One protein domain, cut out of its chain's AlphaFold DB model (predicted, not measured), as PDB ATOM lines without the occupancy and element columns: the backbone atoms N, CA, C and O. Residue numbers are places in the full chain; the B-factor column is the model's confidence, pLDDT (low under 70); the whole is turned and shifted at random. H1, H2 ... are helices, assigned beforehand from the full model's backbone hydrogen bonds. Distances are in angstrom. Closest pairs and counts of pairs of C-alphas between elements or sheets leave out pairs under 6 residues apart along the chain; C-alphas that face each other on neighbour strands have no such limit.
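What this domain is: This is residues 29 to 75 of the 88 residues of an uncharacterized protein of Cellulomonas terrae (UniProt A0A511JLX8). Begin at residue 29 and you see a flat, open N drawn by the chain: helix H1 makes one upright, a long unnamed link turns back as the slanting stroke, and helix H2 makes the other upright. The two helices are apart, and the shape is held open, with H2 and the residues after it standing free. The printed part has 47 residues, 29 of them in two named helices, in the order H1, H2; there is no named strand, and the class is all helix. The whole is loose, with a radius of gyration of the C-alphas of 12.8 A, and spans 30 by 30 by 12 A.

How they stand to each other: Look first at H1, residues 29 to 45, then at H2, residues 62 to 73: they are apart, with no C-alpha of the one within 8 A of the other. A long link of 16 residues, 46 to 61, joins them. In H1 every O i to N i+4 pair is within hydrogen-bond range; in H2 7 of 8 are.

Where its parts are: Find C-alpha 29 at (168.610, 155.451, 173.992); from there H1 runs 24.7 A to C-alpha 45 at (185.367, 146.371, 158.243). Go on along the link to Ser 62, whose C-alpha is at (185.936, 140.889, 183.230). There H2 begins and runs 17.3 A to C-alpha 73 at (186.739, 131.256, 168.880).

The domain as a whole: The two C-alphas farthest apart are those of Gly 48 and Gly 61, at 33.7 A. Residues 44 to 49 and 58 to 75 stand free. The printed part has no cut. In the B-factor column, the mean pLDDT of the printed part of this model is 70.8; residues 48 to 66, 69 and 73 are under 70.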
ATOM      1  N   GLY A  29     168.180 154.742 175.202       72.81
ATOM      2  CA  GLY A  29     168.610 155.451 173.992       72.81
ATOM      3  C   GLY A  29     170.122 155.406 173.756       72.81
ATOM      4  O   GLY A  29     170.543 155.190 172.625       72.81
ATOM      5  N   ASP A  30     170.927 155.489 174.819       77.06
ATOM      6  CA  ASP A  30     172.395 155.470 174.722       77.06
ATOM      7  C   ASP A  30     172.899 154.114 174.197       77.06
ATOM      8  O   ASP A  30     173.882 154.030 173.466       77.06
ATOM      9  N   LEU A  31     172.208 153.023 174.547       75.62
ATOM     10  CA  LEU A  31     172.548 151.681 174.068       75.62
ATOM     11  C   LEU A  31     172.178 151.477 172.597       75.62
ATOM     12  O   LEU A  31     172.900 150.781 171.885       75.62
ATOM     13  N   ALA A  32     171.070 152.071 172.149       76.62
ATOM     14  CA  ALA A  32     170.672 152.032 170.747       76.62
ATOM     15  C   ALA A  32     171.675 152.795 169.867       76.62
ATOM     16  O   ALA A  32     172.079 152.288 168.827       76.62
ATOM     17  N   GLU A  33     172.142 153.960 170.324       81.88
ATOM     18  CA  GLU A  33     173.177 154.736 169.634       81.88
ATOM     19  C   GLU A  33     174.492 153.952 169.523       81.88
ATOM     20  O   GLU A  33     175.061 153.836 168.439       81.88
ATOM     21  N   VAL A  34     174.934 153.312 170.612       81.25
ATOM     22  CA  VAL A  34     176.119 152.439 170.589       81.25
ATOM     23  C   VAL A  34     175.938 151.267 169.620       81.25
ATOM     24  O   VAL A  34     176.875 150.922 168.902       81.25
ATOM     25  N   ALA A  35     174.754 150.653 169.571       79.12
ATOM     26  CA  ALA A  35     174.483 149.550 168.654       79.12
ATOM     27  C   ALA A  35     174.576 149.977 167.179       79.12
ATOM     28  O   ALA A  35     175.131 149.228 166.374       79.12
ATOM     29  N   GLU A  36     174.090 151.173 166.832       83.12
ATOM     30  CA  GLU A  36     174.220 151.715 165.474       83.12
ATOM     31  C   GLU A  36     175.677 152.029 165.123       83.12
ATOM     32  O   GLU A  36     176.151 151.589 164.078       83.12
ATOM     33  N   VAL A  37     176.437 152.666 166.020       86.94
ATOM     34  CA  VAL A  37     177.871 152.936 165.788       86.94
ATOM     35  C   VAL A  37     178.657 151.638 165.566       86.94
ATOM     36  O   VAL A  37     179.497 151.548 164.671       86.94
ATOM     37  N   LEU A  38     178.375 150.593 166.350       83.69
ATOM     38  CA  LEU A  38     179.026 149.288 166.185       83.69
ATOM     39  C   LEU A  38     178.644 148.609 164.869       83.69
ATOM     40  O   LEU A  38     179.476 147.932 164.265       83.69
ATOM     41  N   ARG A  39     177.399 148.779 164.421       78.31
ATOM     42  CA  ARG A  39     176.931 148.270 163.132       78.31
ATOM     43  C   ARG A  39     177.619 148.984 161.972       78.31
ATOM     44  O   ARG A  39     178.045 148.309 161.033       78.31
ATOM     45  N   GLU A  40     177.738 150.307 162.028       86.12
ATOM     46  CA  GLU A  40     178.468 151.093 161.027       86.12
ATOM     47  C   GLU A  40     179.918 150.613 160.935       86.12
ATOM     48  O   GLU A  40     180.360 150.198 159.865       86.12
ATOM     49  N   PHE A  41     180.604 150.514 162.076       84.75
ATOM     50  CA  PHE A  41     181.974 150.010 162.143       84.75
ATOM     51  C   PHE A  41     182.121 148.583 161.587       84.75
ATOM     52  O   PHE A  41     183.046 148.288 160.828       84.75
ATOM     53  N   ALA A  42     181.200 147.679 161.934       79.56
ATOM     54  CA  ALA A  42     181.198 146.315 161.414       79.56
ATOM     55  C   ALA A  42     181.038 146.277 159.885       79.56
ATOM     56  O   ALA A  42     181.738 145.520 159.208       79.56
ATOM     57  N   THR A  43     180.156 147.126 159.354       81.44
ATOM     58  CA  THR A  43     179.889 147.243 157.915       81.44
ATOM     59  C   THR A  43     181.108 147.781 157.164       81.44
ATOM     60  O   THR A  43     181.414 147.304 156.072       81.44
ATOM     61  N   GLU A  44     181.826 148.743 157.749       85.12
ATOM     62  CA  GLU A  44     183.069 149.273 157.181       85.12
ATOM     63  C   GLU A  44     184.193 148.227 157.148       85.12
ATOM     64  O   GLU A  44     184.945 148.164 156.176       85.12
ATOM     65  N   MET A  45     184.310 147.387 158.181       80.94
ATOM     66  CA  MET A  45     185.367 146.371 158.243       80.94
ATOM     67  C   MET A  45     185.121 145.161 157.336       80.94
ATOM     68  O   MET A  45     186.080 144.612 156.791       80.94
ATOM     69  N   LEU A  46     183.870 144.718 157.185       78.62
ATOM     70  CA  LEU A  46     183.505 143.574 156.343       78.62
ATOM     71  C   LEU A  46     182.385 143.948 155.362       78.62
ATOM     72  O   LEU A  46     181.234 143.534 155.533       78.62
ATOM     73  N   PRO A  47     182.712 144.694 154.293       72.44
ATOM     74  CA  PRO A  47     181.731 145.060 153.285       72.44
ATOM     75  C   PRO A  47     181.213 143.804 152.567       72.44
ATOM     76  O   PRO A  47     181.967 143.090 151.908       72.44
ATOM     77  N   GLY A  48     179.908 143.541 152.688       67.50
ATOM     78  CA  GLY A  48     179.226 142.413 152.041       67.50
ATOM     79  C   GLY A  48     178.990 141.183 152.922       67.50
ATOM     80  O   GLY A  48     178.461 140.195 152.416       67.50
ATOM     81  N   ALA A  49     179.347 141.228 154.209       67.12
ATOM     82  CA  ALA A  49     178.947 140.211 155.181       67.12
ATOM     83  C   ALA A  49     177.579 140.546 155.800       67.12
ATOM     84  O   ALA A  49     177.325 141.698 156.171       67.12
ATOM     85  N   ASP A  50     176.719 139.535 155.965       62.28
ATOM     86  CA  ASP A  50     175.502 139.674 156.767       62.28
ATOM     87  C   ASP A  50     175.895 140.012 158.216       62.28
ATOM     88  O   ASP A  50     176.460 139.199 158.952       62.28
ATOM     89  N   THR A  51     175.650 141.263 158.605       62.59
ATOM     90  CA  THR A  51     176.082 141.809 159.895       62.59
ATOM     91  C   THR A  51     174.966 141.648 160.919       62.59
ATOM     92  O   THR A  51     173.916 142.280 160.811       62.59
ATOM     93  N   TYR A  52     175.211 140.829 161.940       59.59
ATOM     94  CA  TYR A  52     174.295 140.631 163.061       59.59
ATOM     95  C   TYR A  52     174.875 141.275 164.319       59.59
ATOM     96  O   TYR A  52     175.925 140.865 164.810       59.59
ATOM     97  N   THR A  53     174.183 142.278 164.859       59.06
ATOM     98  CA  THR A  53     174.534 142.899 166.138       59.06
ATOM     99  C   THR A  53     173.632 142.347 167.241       59.06
ATOM    100  O   THR A  53     172.407 142.393 167.157       59.06
ATOM    101  N   ALA A  54     174.242 141.805 168.294       58.59
ATOM    102  CA  ALA A  54     173.541 141.382 169.500       58.59
ATOM    103  C   ALA A  54     174.172 142.084 170.702       58.59
ATOM    104  O   ALA A  54     175.369 141.953 170.947       58.59
ATOM    105  N   LEU A  55     173.363 142.837 171.449       60.09
ATOM    106  CA  LEU A  55     173.797 143.537 172.651       60.09
ATOM    107  C   LEU A  55     173.245 142.806 173.880       60.09
ATOM    108  O   LEU A  55     172.032 142.696 174.046       60.09
ATOM    109  N   SER A  56     174.132 142.302 174.739       60.03
ATOM    110  CA  SER A  56     173.760 141.651 175.999       60.03
ATOM    111  C   SER A  56     174.348 142.420 177.172       60.03
ATOM    112  O   SER A  56     175.561 142.595 177.262       60.03
ATOM    113  N   LEU A  57     173.491 142.845 178.099       60.75
ATOM    114  CA  LEU A  57     173.908 143.431 179.368       60.75
ATOM    115  C   LEU A  57     174.167 142.292 180.364       60.75
ATOM    116  O   LEU A  57     173.229 141.734 180.928       60.75
ATOM    117  N   ALA A  58     175.432 141.921 180.550       58.88
ATOM    118  CA  ALA A  58     175.850 141.005 181.610       58.88
ATOM    119  C   ALA A  58     176.287 141.798 182.861       58.88
ATOM    120  O   ALA A  58     176.799 142.914 182.706       58.88
ATOM    121  N   PRO A  59     176.115 141.258 184.087       56.16
ATOM    122  CA  PRO A  59     176.770 141.795 185.281       56.16
ATOM    123  C   PRO A  59     178.269 141.935 185.008       56.16
ATOM    124  O   PRO A  59     178.856 141.041 184.393       56.16
ATOM    125  N   ALA A  60     178.891 143.051 185.391       52.41
ATOM    126  CA  ALA A  60     180.270 143.273 184.992       52.41
ATOM    127  C   ALA A  60     181.205 142.354 185.790       52.41
ATOM    128  O   ALA A  60     181.435 142.508 186.984       52.41
ATOM    129  N   GLY A  61     181.773 141.388 185.082       55.38
ATOM    130  CA  GLY A  61     182.876 140.558 185.527       55.38
ATOM    131  C   GLY A  61     183.765 140.322 184.321       55.38
ATOM    132  O   GLY A  61     183.363 139.657 183.370       55.38
ATOM    133  N   SER A  62     184.963 140.908 184.336       56.66
ATOM    134  CA  SER A  62     185.936 140.889 183.230       56.66
ATOM    135  C   SER A  62     186.266 139.482 182.700       56.66
ATOM    136  O   SER A  62     186.775 139.359 181.587       56.66
ATOM    137  N   ASP A  63     185.991 138.437 183.483       64.75
ATOM    138  CA  ASP A  63     186.305 137.045 183.159       64.75
ATOM    139  C   ASP A  63     185.221 136.359 182.305       64.75
ATOM    140  O   ASP A  63     185.534 135.592 181.396       64.75
ATOM    141  N   ASP A  64     183.939 136.692 182.499       64.44
ATOM    142  CA  ASP A  64     182.841 136.063 181.746       64.44
ATOM    143  C   ASP A  64     182.860 136.464 180.265       64.44
ATOM    144  O   ASP A  64     182.605 135.642 179.382       64.44
ATOM    145  N   VAL A  65     183.229 137.716 179.980       63.81
ATOM    146  CA  VAL A  65     183.380 138.229 178.608       63.81
ATOM    147  C   VAL A  65     184.566 137.565 177.913       63.81
ATOM    148  O   VAL A  65     184.448 137.143 176.762       63.81
ATOM    149  N   HIS A  66     185.693 137.420 178.616       64.81
ATOM    150  CA  HIS A  66     186.878 136.759 178.078       64.81
ATOM    151  C   HIS A  66     186.603 135.277 177.790       64.81
ATOM    152  O   HIS A  66     186.898 134.790 176.699       64.81
ATOM    153  N   ARG A  67     185.932 134.585 178.717       71.00
ATOM    154  CA  ARG A  67     185.519 133.185 178.568       71.00
ATOM    155  C   ARG A  67     184.509 132.976 177.444       71.00
ATOM    156  O   ARG A  67     184.537 131.944 176.773       71.00
ATOM    157  N   LEU A  68     183.601 133.929 177.234       71.25
ATOM    158  CA  LEU A  68     182.655 133.883 176.123       71.25
ATOM    159  C   LEU A  68     183.372 134.059 174.781       71.25
ATOM    160  O   LEU A  68     183.108 133.283 173.867       71.25
ATOM    161  N   GLY A  69     184.292 135.024 174.682       68.75
ATOM    162  CA  GLY A  69     185.118 135.227 173.490       68.75
ATOM    163  C   GLY A  69     185.967 133.999 173.154       68.75
ATOM    164  O   GLY A  69     185.949 133.538 172.013       68.75
ATOM    165  N   ASP A  70     186.621 133.413 174.161       72.75
ATOM    166  CA  ASP A  70     187.367 132.157 174.041       72.75
ATOM    167  C   ASP A  70     186.464 131.052 173.484       72.75
ATOM    168  O   ASP A  70     186.703 130.517 172.406       72.75
ATOM    169  N   ARG A  71     185.312 130.815 174.115       75.31
ATOM    170  CA  ARG A  71     184.352 129.802 173.668       75.31
ATOM    171  C   ARG A  71     183.827 130.038 172.246       75.31
ATOM    172  O   ARG A  71     183.593 129.061 171.535       75.31
ATOM    173  N   MET A  72     183.654 131.292 171.818       72.62
ATOM    174  CA  MET A  72     183.233 131.605 170.448       72.62
ATOM    175  C   MET A  72     184.336 131.361 169.417       72.62
ATOM    176  O   MET A  72     184.036 130.885 168.325       72.62
ATOM    177  N   SER A  73     185.608 131.582 169.765       69.25
ATOM    178  CA  SER A  73     186.739 131.256 168.880       69.25
ATOM    179  C   SER A  73     186.880 129.750 168.603       69.25
ATOM    180  O   SER A  73     187.468 129.344 167.602       69.25
ATOM    181  N   HIS A  74     186.272 128.915 169.452       73.56
ATOM    182  CA  HIS A  74     186.200 127.465 169.287       73.56
ATOM    183  C   HIS A  74     184.956 126.989 168.516       73.56
ATOM    184  O   HIS A  74     184.806 125.780 168.300       73.56
ATOM    185  N   LEU A  75     184.054 127.890 168.105       72.19
ATOM    186  CA  LEU A  75     182.903 127.497 167.301       72.19
ATOM    187  C   LEU A  75     183.355 126.925 165.961       72.19
ATOM    188  O   LEU A  75     184.266 127.417 165.298       72.19
TER     189      LEU A  75